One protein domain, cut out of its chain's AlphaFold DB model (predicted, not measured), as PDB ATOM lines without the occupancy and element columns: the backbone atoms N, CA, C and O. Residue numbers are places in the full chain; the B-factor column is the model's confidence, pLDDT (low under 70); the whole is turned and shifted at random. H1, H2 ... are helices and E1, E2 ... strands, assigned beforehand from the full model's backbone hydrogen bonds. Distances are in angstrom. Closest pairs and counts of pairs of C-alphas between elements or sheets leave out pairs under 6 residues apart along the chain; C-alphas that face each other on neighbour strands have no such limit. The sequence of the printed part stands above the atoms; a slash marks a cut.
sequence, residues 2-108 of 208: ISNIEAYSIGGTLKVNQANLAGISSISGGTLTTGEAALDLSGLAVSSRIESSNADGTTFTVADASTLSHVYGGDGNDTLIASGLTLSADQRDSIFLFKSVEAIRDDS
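AT A GLANCE: This is residues 2 to 108 of the 208 residues of an uncharacterized protein of Mesorhizobium sp (UniProt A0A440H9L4). The chain is wound in stacked right-handed turns, a short, uneven solenoid with parallel strands on two sides: E1, E2 and E4 form one sheet, and E3, E5, E6 and E7 form the other, offset along the long axis. H1 is a short turn just after E1, H3 lies across from E6 and E7 and only grazes their sheet, with its residues 92 to 99, and residues 2 to 7 trail away at the E1 end of the long axis as a tail that adds to the length. The 107 printed residues hold three named helices and seven named strands, in the order E1 H1 E2 E3 E4 E5 H2 E6 H3 E7; both sheets are parallel, and the class is mixed. The whole is compact, with a radius of gyration of the C-alphas of 13.2 A, yet elongated, spanning 43 by 28 by 21 A.

HOW THE PARTS SIT: E1, residues 13 to 16, is parallel to its neighbour E2, residues 26 to 34, with N 14 and O 31 2.9 A apart. Between them comes H1, residues 18 to 21, which only grazes the other sheet; the C-alphas of Gln 18 and Leu 39 are the closest of H1 and E3, at 5.9 A. E3, residues 38 to 40, is an edge strand. E4, residues 45 to 52, is parallel to E2, with N 32 and O 49 2.8 A apart; the sheet E1 E2 E4 is twisted, and E2 bends by 110 degrees at residue 29, E4 by 81 degrees at residue 48. E5, residues 59 to 62, is parallel to E3, with N 39 and O 59 2.9 A apart. H2, residues 65 to 68, only grazes both sheets; its closest C-alpha to E4 is that of Thr 67, 5.0 A from that of Val 46. Residues 71 to 72 pair with residues 50 to 51 of E4, parallel. E6, residues 79 to 82, is parallel to E5, with N 60 and O 79 2.8 A apart. H3, residues 89 to 99, only grazes the sheet; the closest C-alphas of H3 and E7, residues 103 to 106, are those of Arg 92 and Ile 104, at 7.3 A. E7 is parallel to E6, with N 82 and O 105 2.8 A apart. E1 H1 E2, E5 H2 E6 and E6 H3 E7 are strand-helix-strand units, two parallel neighbour strands with a helix between, each with a right-handed crossover. Every O i to N i+4 pair of H3 is within hydrogen-bond range; H1 and H2 are too short for such a pair, and their single O i to N i+3 pair is within range in H1 but not in H2.

IN THESE COORDINATES: E1 begins at C-alpha 13, (184.753, 175.408, 170.451). E2 is 16.8 A long, E4 18.1 A and H3 15.0 A. E7 ends at C-alpha 106, (212.380, 182.259, 168.144).

THE WHOLE: The C-alphas of Ile 2 and Ala 89 are the two farthest apart, at 44.1 A. The printed part has no cut, and no link is long. Mean pLDDT of the printed part is 93.0; residues 2 to 7 are under 70.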
ATOM      1  N   ILE A   2     181.106 199.757 157.564       45.47
ATOM      2  CA  ILE A   2     181.449 198.987 158.764       45.47
ATOM      3  C   ILE A   2     182.791 198.334 158.437       45.47
ATOM      4  O   ILE A   2     182.872 197.532 157.509       45.47
ATOM      5  N   SER A   3     183.841 198.811 159.095       45.50
ATOM      6  CA  SER A   3     185.205 198.308 158.977       45.50
ATOM      7  C   SER A   3     185.314 197.075 159.858       45.50
ATOM      8  O   SER A   3     185.354 197.237 161.068       45.50
ATOM      9  N   ASN A   4     185.370 195.892 159.243       54.34
ATOM     10  CA  ASN A   4     185.814 194.633 159.843       54.34
ATOM     11  C   ASN A   4     185.045 194.156 161.100       54.34
ATOM     12  O   ASN A   4     184.309 194.883 161.762       54.34
ATOM     13  N   ILE A   5     185.161 192.868 161.419       57.47
ATOM     14  CA  ILE A   5     184.779 192.377 162.747       57.47
ATOM     15  C   ILE A   5     185.980 192.673 163.644       57.47
ATOM     16  O   ILE A   5     186.983 191.969 163.594       57.47
ATOM     17  N   GLU A   6     185.898 193.750 164.424       65.62
ATOM     18  CA  GLU A   6     187.012 194.187 165.279       65.62
ATOM     19  C   GLU A   6     187.235 193.241 166.479       65.62
ATOM     20  O   GLU A   6     188.355 193.139 166.990       65.62
ATOM     21  N   ALA A   7     186.191 192.508 166.894       62.69
ATOM     22  CA  ALA A   7     186.234 191.523 167.972       62.69
ATOM     23  C   ALA A   7     185.222 190.384 167.764       62.69
ATOM     24  O   ALA A   7     184.041 190.632 167.508       62.69
ATOM     25  N   TYR A   8     185.671 189.136 167.929       74.38
ATOM     26  CA  TYR A   8     184.812 187.948 167.957       74.38
ATOM     27  C   TYR A   8     184.868 187.271 169.335       74.38
ATOM     28  O   TYR A   8     185.954 187.032 169.868       74.38
ATOM     29  N   SER A   9     183.701 186.981 169.924       75.50
ATOM     30  CA  SER A   9     183.582 186.306 171.224       75.50
ATOM     31  C   SER A   9     182.973 184.916 171.064       75.50
ATOM     32  O   SER A   9     181.919 184.771 170.443       75.50
ATOM     33  N   ILE A  10     183.628 183.898 171.625       76.81
ATOM     34  CA  ILE A  10     183.254 182.490 171.447       76.81
ATOM     35  C   ILE A  10     182.712 181.919 172.758       76.81
ATOM     36  O   ILE A  10     183.350 182.008 173.804       76.81
ATOM     37  N   GLY A  11     181.534 181.294 172.699       73.94
ATOM     38  CA  GLY A  11     180.907 180.610 173.838       73.94
ATOM     39  C   GLY A  11     181.212 179.107 173.937       73.94
ATOM     40  O   GLY A  11     180.584 178.421 174.736       73.94
ATOM     41  N   GLY A  12     182.117 178.581 173.105       88.50
ATOM     42  CA  GLY A  12     182.404 177.149 172.962       88.50
ATOM     43  C   GLY A  12     183.632 176.891 172.083       88.50
ATOM     44  O   GLY A  12     184.531 177.728 172.044       88.50
ATOM     45  N   THR A  13     183.662 175.758 171.377       92.56
ATOM     46  CA  THR A  13     184.753 175.408 170.451       92.56
ATOM     47  C   THR A  13     184.405 175.790 169.013       92.56
ATOM     48  O   THR A  13     183.320 175.458 168.534       92.56
ATOM     49  N   LEU A  14     185.324 176.448 168.304       93.69
ATOM     50  CA  LEU A  14     185.176 176.822 166.896       93.69
ATOM     51  C   LEU A  14     186.392 176.366 166.083       93.69
ATOM     52  O   LEU A  14     187.523 176.699 166.420       93.69
ATOM     53  N   LYS A  15     186.154 175.655 164.977       95.19
ATOM     54  CA  LYS A  15     187.219 175.286 164.039       95.19
ATOM     55  C   LYS A  15     187.571 176.466 163.128       95.19
ATOM     56  O   LYS A  15     186.674 177.043 162.513       95.19
ATOM     57  N   VAL A  16     188.857 176.782 163.008       95.44
ATOM     58  CA  VAL A  16     189.387 177.923 162.246       95.44
ATOM     59  C   VAL A  16     190.482 177.524 161.252       95.44
ATOM     60  O   VAL A  16     191.084 176.456 161.348       95.44
ATOM     61  N   ASN A  17     190.711 178.404 160.279       96.38
ATOM     62  CA  ASN A  17     191.775 178.353 159.280       96.38
ATOM     63  C   ASN A  17     192.171 179.785 158.885       96.38
ATOM     64  O   ASN A  17     191.479 180.739 159.240       96.38
ATOM     65  N   GLN A  18     193.244 179.960 158.112       96.19
ATOM     66  CA  GLN A  18     193.731 181.310 157.796       96.19
ATOM     67  C   GLN A  18     192.674 182.193 157.110       96.19
ATOM     68  O   GLN A  18     192.577 183.388 157.385       96.19
ATOM     69  N   ALA A  19     191.855 181.607 156.230       94.56
ATOM     70  CA  ALA A  19     190.857 182.351 155.469       94.56
ATOM     71  C   ALA A  19     189.726 182.899 156.350       94.56
ATOM     72  O   ALA A  19     189.251 184.005 156.102       94.56
ATOM     73  N   ASN A  20     189.290 182.159 157.375       90.81
ATOM     74  CA  ASN A  20     188.238 182.634 158.279       90.81
ATOM     75  C   ASN A  20     188.739 183.590 159.369       90.81
ATOM     76  O   ASN A  20     187.929 184.334 159.917       90.81
ATOM     77  N   LEU A  21     190.048 183.626 159.631       91.88
ATOM     78  CA  LEU A  21     190.666 184.636 160.491       91.88
ATOM     79  C   LEU A  21     190.994 185.941 159.749       91.88
ATOM     80  O   LEU A  21     191.274 186.960 160.381       91.88
ATOM     81  N   ALA A  22     190.937 185.944 158.414       90.62
ATOM     82  CA  ALA A  22     191.260 187.116 157.612       90.62
ATOM     83  C   ALA A  22     190.357 188.314 157.961       90.62
ATOM     84  O   ALA A  22     189.131 188.251 157.874       90.62
ATOM     85  N   GLY A  23     190.980 189.434 158.331       86.19
ATOM     86  CA  GLY A  23     190.281 190.670 158.691       86.19
ATOM     87  C   GLY A  23     189.735 190.714 160.121       86.19
ATOM     88  O   GLY A  23     189.142 191.728 160.490       86.19
ATOM     89  N   ILE A  24     189.944 189.671 160.932       89.56
ATOM     90  CA  ILE A  24     189.694 189.711 162.375       89.56
ATOM     91  C   ILE A  24     190.928 190.303 163.062       89.56
ATOM     92  O   ILE A  24     192.048 189.879 162.795       89.56
ATOM     93  N   SER A  25     190.728 191.281 163.947       90.19
ATOM     94  CA  SER A  25     191.816 191.911 164.718       90.19
ATOM     95  C   SER A  25     191.909 191.435 166.166       90.19
ATOM     96  O   SER A  25     192.964 191.566 166.785       90.19
ATOM     97  N   SER A  26     190.831 190.875 166.725       92.94
ATOM     98  CA  SER A  26     190.865 190.273 168.058       92.94
ATOM     99  C   SER A  26     189.878 189.119 168.223       92.94
ATOM    100  O   SER A  26     188.768 189.140 167.680       92.94
ATOM    101  N   ILE A  27     190.279 188.112 169.002       91.25
ATOM    102  CA  ILE A  27     189.439 186.969 169.381       91.25
ATOM    103  C   ILE A  27     189.515 186.759 170.890       91.25
ATOM    104  O   ILE A  27     190.588 186.823 171.489       91.25
ATOM    105  N   SER A  28     188.363 186.503 171.507       92.75
ATOM    106  CA  SER A  28     188.249 186.297 172.951       92.75
ATOM    107  C   SER A  28     187.221 185.225 173.320       92.75
ATOM    108  O   SER A  28     186.232 185.009 172.619       92.75
ATOM    109  N   GLY A  29     187.431 184.564 174.461       89.62
ATOM    110  CA  GLY A  29     186.526 183.533 174.979       89.62
ATOM    111  C   GLY A  29     186.569 182.209 174.208       89.62
ATOM    112  O   GLY A  29     187.062 182.130 173.086       89.62
ATOM    113  N   GLY A  30     186.053 181.147 174.824       91.00
ATOM    114  CA  GLY A  30     185.979 179.817 174.217       91.00
ATOM    115  C   GLY A  30     187.331 179.243 173.775       91.00
ATOM    116  O   GLY A  30     188.395 179.615 174.279       91.00
ATOM    117  N   THR A  31     187.268 178.302 172.835       94.94
ATOM    118  CA  THR A  31     188.424 177.595 172.279       94.94
ATOM    119  C   THR A  31     188.357 177.610 170.760       94.94
ATOM    120  O   THR A  31     187.311 177.354 170.166       94.94
ATOM    121  N   LEU A  32     189.481 177.893 170.123       95.44
ATOM    122  CA  LEU A  32     189.689 177.681 168.706       95.44
ATOM    123  C   LEU A  32     190.429 176.372 168.491       95.44
ATOM    124  O   LEU A  32     191.378 176.076 169.212       95.44
ATOM    125  N   THR A  33     190.023 175.623 167.475       97.31
ATOM    126  CA  THR A  33     190.789 174.477 166.987       97.31
ATOM    127  C   THR A  33     191.160 174.673 165.530       97.31
ATOM    128  O   THR A  33     190.387 175.246 164.762       97.31
ATOM    129  N   THR A  34     192.323 174.198 165.109       97.88
ATOM    130  CA  THR A  34     192.695 174.200 163.690       97.88
ATOM    131  C   THR A  34     193.190 172.833 163.258       97.88
ATOM    132  O   THR A  34     193.748 172.093 164.051       97.88
ATOM    133  N   GLY A  35     192.909 172.456 162.015       97.69
ATOM    134  CA  GLY A  35     193.471 171.247 161.402       97.69
ATOM    135  C   GLY A  35     194.382 171.595 160.230       97.69
ATOM    136  O   GLY A  35     194.577 170.763 159.354       97.69
ATOM    137  N   GLU A  36     194.816 172.852 160.148       98.31
ATOM    138  CA  GLU A  36     195.684 173.344 159.084       98.31
ATOM    139  C   GLU A  36     197.142 173.051 159.435       98.31
ATOM    140  O   GLU A  36     197.528 173.126 160.597       98.31
ATOM    141  N   ALA A  37     197.982 172.807 158.431       97.94
ATOM    142  CA  ALA A  37     199.421 172.649 158.651       97.94
ATOM    143  C   ALA A  37     200.088 173.939 159.169       97.94
ATOM    144  O   ALA A  37     201.144 173.881 159.793       97.94
ATOM    145  N   ALA A  38     199.481 175.106 158.929       98.19
ATOM    146  CA  ALA A  38     199.971 176.383 159.427       98.19
ATOM    147  C   ALA A  38     198.824 177.341 159.769       98.19
ATOM    148  O   ALA A  38     197.809 177.391 159.066       98.19
ATOM    149  N   LEU A  39     199.016 178.139 160.819       98.12
ATOM    150  CA  LEU A  39     198.106 179.206 161.222       98.12
ATOM    151  C   LEU A  39     198.900 180.430 161.697       98.12
ATOM    152  O   LEU A  39     199.622 180.369 162.693       98.12
ATOM    153  N   ASP A  40     198.744 181.555 161.001       97.75
ATOM    154  CA  ASP A  40     199.396 182.815 161.351       97.75
ATOM    155  C   ASP A  40     198.471 183.694 162.202       97.75
ATOM    156  O   ASP A  40     197.391 184.116 161.772       97.75
ATOM    157  N   LEU A  41     198.926 183.970 163.423       97.06
ATOM    158  CA  LEU A  41     198.267 184.768 164.451       97.06
ATOM    159  C   LEU A  41     199.031 186.071 164.743       97.06
ATOM    160  O   LEU A  41     198.640 186.816 165.638       97.06
ATOM    161  N   SER A  42     200.109 186.373 164.011       95.06
ATOM    162  CA  SER A  42     201.004 187.514 164.270       95.06
ATOM    163  C   SER A  42     200.314 188.884 164.239       95.06
ATOM    164  O   SER A  42     200.755 189.819 164.901       95.06
ATOM    165  N   GLY A  43     199.213 189.010 163.495       92.38
ATOM    166  CA  GLY A  43     198.400 190.227 163.419       92.38
ATOM    167  C   GLY A  43     197.169 190.239 164.327       92.38
ATOM    168  O   GLY A  43     196.348 191.151 164.206       92.38
ATOM    169  N   LEU A  44     196.990 189.226 165.179       93.50
ATOM    170  CA  LEU A  44     195.746 188.982 165.898       93.50
ATOM    171  C   LEU A  44     195.939 189.060 167.413       93.50
ATOM    172  O   LEU A  44     196.728 188.319 167.985       93.50
ATOM    173  N   ALA A  45     195.141 189.888 168.089       94.00
ATOM    174  CA  ALA A  45     195.082 189.872 169.547       94.00
ATOM    175  C   ALA A  45     194.244 188.675 170.030       94.00
ATOM    176  O   ALA A  45     193.016 188.667 169.888       94.00
ATOM    177  N   VAL A  46     194.899 187.666 170.606       94.44
ATOM    178  CA  VAL A  46     194.243 186.433 171.064       94.44
ATOM    179  C   VAL A  46     194.088 186.413 172.584       94.44
ATOM    180  O   VAL A  46     195.032 186.635 173.340       94.44
ATOM    181  N   SER A  47     192.875 186.111 173.043       94.06
ATOM    182  CA  SER A  47     192.530 185.833 174.447       94.06
ATOM    183  C   SER A  47     191.636 184.590 174.579       94.06
ATOM    184  O   SER A  47     190.803 184.483 175.483       94.06
ATOM    185  N   SER A  48     191.777 183.664 173.636       93.69
ATOM    186  CA  SER A  48     191.088 182.372 173.571       93.69
ATOM    187  C   SER A  48     192.131 181.281 173.456       93.69
ATOM    188  O   SER A  48     193.122 181.491 172.771       93.69
ATOM    189  N   ARG A  49     191.910 180.105 174.053       95.81
ATOM    190  CA  ARG A  49     192.768 178.940 173.771       95.81
ATOM    191  C   ARG A  49     192.722 178.645 172.268       95.81
ATOM    192  O   ARG A  49     191.623 178.563 171.727       95.81
ATOM    193  N   ILE A  50     193.872 178.462 171.633       97.00
ATOM    194  CA  ILE A  50     194.009 177.981 170.256       97.00
ATOM    195  C   ILE A  50     194.778 176.668 170.315       97.00
ATOM    196  O   ILE A  50     195.829 176.615 170.946       97.00
ATOM    197  N   GLU A  51     194.233 175.623 169.707       97.81
ATOM    198  CA  GLU A  51     194.763 174.264 169.811       97.81
ATOM    199  C   GLU A  51     194.792 173.571 168.444       97.81
ATOM    200  O   GLU A  51     193.853 173.713 167.647       97.81
ATOM    201  N   SER A  52     195.861 172.832 168.154       98.50
ATOM    202  CA  SER A  52     195.911 171.960 166.984       98.50
ATOM    203  C   SER A  52     194.971 170.774 167.156       98.50
ATOM    204  O   SER A  52     194.722 170.242 168.234       98.50
ATOM    205  N   SER A  53     194.409 170.368 166.033       97.69
ATOM    206  CA  SER A  53     193.715 169.102 165.831       97.69
ATOM    207  C   SER A  53     194.284 168.374 164.611       97.69
ATOM    208  O   SER A  53     193.646 167.455 164.090       97.69
ATOM    209  N   ASN A  54     195.429 168.837 164.097       97.88
ATOM    210  CA  ASN A  54     196.101 168.237 162.960       97.88
ATOM    211  C   ASN A  54     197.002 167.100 163.440       97.88
ATOM    212  O   ASN A  54     198.028 167.361 164.044       97.88
ATOM    213  N   ALA A  55     196.669 165.857 163.100       97.25
ATOM    214  CA  ALA A  55     197.440 164.689 163.527       97.25
ATOM    215  C   ALA A  55     198.900 164.673 163.029       97.25
ATOM    216  O   ALA A  55     199.721 163.971 163.611       97.25
ATOM    217  N   ASP A  56     199.220 165.429 161.972       96.69
ATOM    218  CA  ASP A  56     200.595 165.599 161.489       96.69
ATOM    219  C   ASP A  56     201.325 166.766 162.187       96.69
ATOM    220  O   ASP A  56     202.552 166.830 162.160       96.69
ATOM    221  N   GLY A  57     200.582 167.670 162.835       97.69
ATOM    222  CA  GLY A  57     201.084 168.878 163.489       97.69
ATOM    223  C   GLY A  57     200.793 170.183 162.741       97.69
ATOM    224  O   GLY A  57     200.562 170.226 161.528       97.69
ATOM    225  N   THR A  58     200.784 171.285 163.478       98.62
ATOM    226  CA  THR A  58     200.514 172.641 163.006       98.62
ATOM    227  C   THR A  58     201.662 173.568 163.387       98.62
ATOM    228  O   THR A  58     202.128 173.609 164.522       98.62
ATOM    229  N   THR A  59     202.083 174.395 162.433       98.56
ATOM    230  CA  THR A  59     202.951 175.542 162.706       98.56
ATOM    231  C   THR A  59     202.112 176.770 163.054       98.56
ATOM    232  O   THR A  59     201.406 177.314 162.201       98.56
ATOM    233  N   PHE A  60     202.201 177.241 164.293       98.69
ATOM    234  CA  PHE A  60     201.589 178.488 164.745       98.69
ATOM    235  C   PHE A  60     202.600 179.628 164.712       98.69
ATOM    236  O   PHE A  60     203.643 179.538 165.352       98.69
ATOM    237  N   THR A  61     202.271 180.735 164.048       98.62
ATOM    238  CA  THR A  61     203.100 181.951 164.076       98.62
ATOM    239  C   THR A  61     202.462 183.006 164.968       98.62
ATOM    240  O   THR A  61     201.304 183.366 164.780       98.62
ATOM    241  N   VAL A  62     203.219 183.529 165.928       98.19
ATOM    242  CA  VAL A  62     202.806 184.599 166.847       98.19
ATOM    243  C   VAL A  62     203.860 185.707 166.856       98.19
ATOM    244  O   VAL A  62     205.030 185.440 166.595       98.19
ATOM    245  N   ALA A  63     203.462 186.942 167.165       96.25
ATOM    246  CA  ALA A  63     204.378 188.093 167.224       96.25
ATOM    247  C   ALA A  63     204.501 188.722 168.622       96.25
ATOM    248  O   ALA A  63     205.241 189.685 168.818       96.25
ATOM    249  N   ASP A  64     203.760 188.210 169.607       95.12
ATOM    250  CA  ASP A  64     203.741 188.758 170.957       95.12
ATOM    251  C   ASP A  64     203.510 187.667 172.017       95.12
ATOM    252  O   ASP A  64     202.911 186.619 171.761       95.12
ATOM    253  N   ALA A  65     203.986 187.932 173.235       93.50
ATOM    254  CA  ALA A  65     203.911 186.984 174.345       93.50
ATOM    255  C   ALA A  65     202.475 186.731 174.847       93.50
ATOM    256  O   ALA A  65     202.205 185.681 175.434       93.50
ATOM    257  N   SER A  66     201.546 187.670 174.628       94.44
ATOM    258  CA  SER A  66     200.143 187.494 175.014       94.44
ATOM    259  C   SER A  66     199.504 186.419 174.144       94.44
ATOM    260  O   SER A  66     198.978 185.441 174.673       94.44
ATOM    261  N   THR A  67     199.615 186.544 172.825       96.25
ATOM    262  CA  THR A  67     199.114 185.564 171.857       96.25
ATOM    263  C   THR A  67     199.799 184.213 172.039       96.25
ATOM    264  O   THR A  67     199.119 183.191 172.121       96.25
ATOM    265  N   LEU A  68     201.122 184.209 172.235       96.75
ATOM    266  CA  LEU A  68     201.901 183.002 172.525       96.75
ATOM    267  C   LEU A  68     201.315 182.187 173.684       96.75
ATOM    268  O   LEU A  68     201.177 180.969 173.589       96.75
ATOM    269  N   SER A  69     200.924 182.849 174.779       95.75
ATOM    270  CA  SER A  69     200.415 182.170 175.980       95.75
ATOM    271  C   SER A  69     199.101 181.401 175.762       95.75
ATOM    272  O   SER A  69     198.705 180.597 176.615       95.75
ATOM    273  N   HIS A  70     198.450 181.607 174.619       97.06
ATOM    274  CA  HIS A  70     197.174 181.004 174.264       97.06
ATOM    275  C   HIS A  70     197.274 179.886 173.218       97.06
ATOM    276  O   HIS A  70     196.256 179.247 172.958       97.06
ATOM    277  N   VAL A  71     198.460 179.627 172.659       98.06
ATOM    278  CA  VAL A  71     198.695 178.568 171.667       98.06
ATOM    279  C   VAL A  71     199.058 177.255 172.354       98.06
ATOM    280  O   VAL A  71     199.856 177.238 173.290       98.06
ATOM    281  N   TYR A  72     198.460 176.167 171.882       98.25
ATOM    282  CA  TYR A  72     198.713 174.797 172.308       98.25
ATOM    283  C   TYR A  72     198.859 173.934 171.054       98.25
ATOM    284  O   TYR A  72     198.095 174.129 170.108       98.25
ATOM    285  N   GLY A  73     199.834 173.024 171.047       97.75
ATOM    286  CA  GLY A  73     200.013 172.058 169.968       97.75
ATOM    287  C   GLY A  73     198.876 171.057 170.028       97.75
ATOM    288  O   GLY A  73     197.827 171.322 169.468       97.75
ATOM    289  N   GLY A  74     198.961 170.024 170.852       96.06
ATOM    290  CA  GLY A  74     197.895 169.027 170.956       96.06
ATOM    291  C   GLY A  74     198.409 167.697 170.441       96.06
ATOM    292  O   GLY A  74     199.423 167.227 170.942       96.06
ATOM    293  N   ASP A  75     197.693 167.074 169.504       93.00
ATOM    294  CA  ASP A  75     198.208 165.895 168.800       93.00
ATOM    295  C   ASP A  75     199.006 166.344 167.568       93.00
ATOM    296  O   ASP A  75     198.560 167.242 166.857       93.00
ATOM    297  N   GLY A  76     200.096 165.640 167.254       95.19
ATOM    298  CA  GLY A  76     200.945 165.916 166.088       95.19
ATOM    299  C   GLY A  76     202.327 166.428 166.489       95.19
ATOM    300  O   GLY A  76     202.688 166.366 167.656       95.19
ATOM    301  N   ASN A  77     203.127 166.855 165.506       96.25
ATOM    302  CA  ASN A  77     204.384 167.569 165.751       96.25
ATOM    303  C   ASN A  77     204.156 169.062 165.483       96.25
ATOM    304  O   ASN A  77     204.283 169.550 164.356       96.25
ATOM    305  N   ASP A  78     203.724 169.770 166.514       98.50
ATOM    306  CA  ASP A  78     203.368 171.173 166.461       98.50
ATOM    307  C   ASP A  78     204.591 172.068 166.689       98.50
ATOM    308  O   ASP A  78     205.423 171.861 167.576       98.50
ATOM    309  N   THR A  79     204.675 173.131 165.893       98.56
ATOM    310  CA  THR A  79     205.747 174.127 165.978       98.56
ATOM    311  C   THR A  79     205.175 175.483 166.356       98.56
ATOM    312  O   THR A  79     204.257 175.988 165.712       98.56
ATOM    313  N   LEU A  80     205.760 176.130 167.358       98.69
ATOM    314  CA  LEU A  80     205.472 177.517 167.707       98.69
ATOM    315  C   LEU A  80     206.582 178.433 167.182       98.69
ATOM    316  O   LEU A  80     207.714 178.376 167.652       98.69
ATOM    317  N   ILE A  81     206.248 179.327 166.254       98.69
ATOM    318  CA  ILE A  81     207.128 180.393 165.770       98.69
ATOM    319  C   ILE A  81     206.804 181.688 166.521       98.69
ATOM    320  O   ILE A  81     205.788 182.336 166.271       98.69
ATOM    321  N   ALA A  82     207.693 182.086 167.423       98.12
ATOM    322  CA  ALA A  82     207.666 183.330 168.182       98.12
ATOM    323  C   ALA A  82     208.421 184.439 167.420       98.12
ATOM    324  O   ALA A  82     209.529 184.828 167.784       98.12
ATOM    325  N   SER A  83     207.829 184.926 166.329       97.00
ATOM    326  CA  SER A  83     208.450 185.884 165.407       97.00
ATOM    327  C   SER A  83     208.707 187.242 166.067       97.00
ATOM    328  O   SER A  83     207.766 187.904 166.507       97.00
ATOM    329  N   GLY A  84     209.956 187.716 166.059       96.19
ATOM    330  CA  GLY A  84     210.324 188.997 166.669       96.19
ATOM    331  C   GLY A  84     210.467 188.933 168.192       96.19
ATOM    332  O   GLY A  84     210.479 189.973 168.857       96.19
ATOM    333  N   LEU A  85     210.515 187.723 168.756       97.12
ATOM    334  CA  LEU A  85     210.718 187.469 170.175       97.12
ATOM    335  C   LEU A  85     211.997 186.654 170.362       97.12
ATOM    336  O   LEU A  85     212.314 185.774 169.572       97.12
ATOM    337  N   THR A  86     212.701 186.899 171.462       97.44
ATOM    338  CA  THR A  86     213.759 186.011 171.955       97.44
ATOM    339  C   THR A  86     213.323 185.494 173.315       97.44
ATOM    340  O   THR A  86     213.164 186.287 174.247       97.44
ATOM    341  N   LEU A  87     213.090 184.188 173.432       97.81
ATOM    342  CA  LEU A  87     212.648 183.581 174.683       97.81
ATOM    343  C   LEU A  87     213.863 183.205 175.541       97.81
ATOM    344  O   LEU A  87     214.944 182.892 175.034       97.81
ATOM    345  N   SER A  88     213.711 183.233 176.864       97.81
ATOM    346  CA  SER A  88     214.679 182.597 177.760       97.81
ATOM    347  C   SER A  88     214.510 181.075 177.746       97.81
ATOM    348  O   SER A  88     213.462 180.565 177.349       97.81
ATOM    349  N   ALA A  89     215.520 180.348 178.234       97.50
ATOM    350  CA  ALA A  89     215.414 178.902 178.442       97.50
ATOM    351  C   ALA A  89     214.201 178.558 179.327       97.50
ATOM    352  O   ALA A  89     213.296 177.880 178.864       97.50
ATOM    353  N   ASP A  90     214.078 179.180 180.506       97.62
ATOM    354  CA  ASP A  90     212.939 178.967 181.415       97.62
ATOM    355  C   ASP A  90     211.562 179.223 180.765       97.62
ATOM    356  O   ASP A  90     210.561 178.585 181.114       97.62
ATOM    357  N   GLN A  91     211.479 180.183 179.832       98.00
ATOM    358  CA  GLN A  91     210.251 180.442 179.081       98.00
ATOM    359  C   GLN A  91     209.953 179.307 178.104       98.00
ATOM    360  O   GLN A  91     208.808 178.858 178.059       98.00
ATOM    361  N   ARG A  92     210.957 178.827 177.358       98.19
ATOM    362  CA  ARG A  92     210.813 177.662 176.474       98.19
ATOM    363  C   ARG A  92     210.425 176.415 177.264       98.19
ATOM    364  O   ARG A  92     209.432 175.789 176.910       98.19
ATOM    365  N   ASP A  93     211.081 176.144 178.386       97.50
ATOM    366  CA  ASP A  93     210.780 174.999 179.255       97.50
ATOM    367  C   ASP A  93     209.330 175.042 179.755       97.50
ATOM    368  O   ASP A  93     208.602 174.048 179.722       97.50
ATOM    369  N   SER A  94     208.863 176.226 180.161       97.50
ATOM    370  CA  SER A  94     207.469 176.424 180.573       97.50
ATOM    371  C   SER A  94     206.486 176.197 179.422       97.50
ATOM    372  O   SER A  94     205.395 175.664 179.630       97.50
ATOM    373  N   ILE A  95     206.837 176.611 178.203       98.25
ATOM    374  CA  ILE A  95     206.002 176.388 177.020       98.25
ATOM    375  C   ILE A  95     205.935 174.891 176.711       98.25
ATOM    376  O   ILE A  95     204.833 174.356 176.623       98.25
ATOM    377  N   PHE A  96     207.070 174.200 176.638       98.12
ATOM    378  CA  PHE A  96     207.110 172.760 176.384       98.12
ATOM    379  C   PHE A  96     206.322 171.961 177.426       98.12
ATOM    380  O   PHE A  96     205.541 171.080 177.069       98.12
ATOM    381  N   LEU A  97     206.425 172.327 178.708       97.06
ATOM    382  CA  LEU A  97     205.725 171.634 179.790       97.06
ATOM    383  C   LEU A  97     204.195 171.778 179.731       97.06
ATOM    384  O   LEU A  97     203.476 170.858 180.121       97.06
ATOM    385  N   PHE A  98     203.681 172.934 179.298       96.50
ATOM    386  CA  PHE A  98     202.253 173.254 179.436       96.50
ATOM    387  C   PHE A  98     201.487 173.399 178.120       96.50
ATOM    388  O   PHE A  98     200.254 173.451 178.159       96.50
ATOM    389  N   LYS A  99     202.175 173.540 176.984       97.38
ATOM    390  CA  LYS A  99     201.551 173.864 175.690       97.38
ATOM    391  C   LYS A  99     201.520 172.703 174.711       97.38
ATOM    392  O   LYS A  99     200.782 172.812 173.740       97.38
ATOM    393  N   SER A 100     202.238 171.613 174.995       96.88
ATOM    394  CA  SER A 100     202.237 170.406 174.154       96.88
ATOM    395  C   SER A 100     202.630 170.725 172.712       96.88
ATOM    396  O   SER A 100     201.923 170.349 171.793       96.88
ATOM    397  N   VAL A 101     203.678 171.538 172.561       98.12
ATOM    398  CA  VAL A 101     204.358 171.780 171.284       98.12
ATOM    399  C   VAL A 101     205.684 171.031 171.312       98.12
ATOM    400  O   VAL A 101     206.309 170.915 172.370       98.12
ATOM    401  N   GLU A 102     206.129 170.562 170.159       98.12
ATOM    402  CA  GLU A 102     207.344 169.760 170.013       98.12
ATOM    403  C   GLU A 102     208.526 170.631 169.599       98.12
ATOM    404  O   GLU A 102     209.661 170.338 169.961       98.12
ATOM    405  N   ALA A 103     208.262 171.744 168.910       98.62
ATOM    406  CA  ALA A 103     209.295 172.680 168.498       98.62
ATOM    407  C   ALA A 103     208.934 174.135 168.810       98.62
ATOM    408  O   ALA A 103     207.797 174.585 168.637       98.62
ATOM    409  N   ILE A 104     209.940 174.907 169.216       98.75
ATOM    410  CA  ILE A 104     209.852 176.361 169.347       98.75
ATOM    411  C   ILE A 104     210.919 176.991 168.468       98.75
ATOM    412  O   ILE A 104     212.103 176.696 168.603       98.75
ATOM    413  N   ARG A 105     210.502 177.915 167.611       98.56
ATOM    414  CA  ARG A 105     211.384 178.810 166.872       98.56
ATOM    415  C   ARG A 105     211.226 180.219 167.408       98.56
ATOM    416  O   ARG A 105     210.116 180.740 167.445       98.56
ATOM    417  N   ASP A 106     212.328 180.846 167.776       98.19
ATOM    418  CA  ASP A 106     212.380 182.259 168.144       98.19
ATOM    419  C   ASP A 106     213.543 182.949 167.406       98.19
ATOM    420  O   ASP A 106     214.220 182.326 166.584       98.19
ATOM    421  N   ASP A 107     213.782 184.237 167.657       96.81
ATOM    422  CA  ASP A 107     214.830 185.004 166.967       96.81
ATOM    423  C   ASP A 107     216.262 184.504 167.262       96.81
ATOM    424  O   ASP A 107     217.213 184.938 166.610       96.81
ATOM    425  N   SER A 108     216.441 183.622 168.253       97.44
ATOM    426  CA  SER A 108     217.738 183.051 168.627       97.44
ATOM    427  C   SER A 108     217.982 181.637 168.109       97.44
ATOM    428  O   SER A 108     219.141 181.217 168.067       97.44
TER     429      SER A 108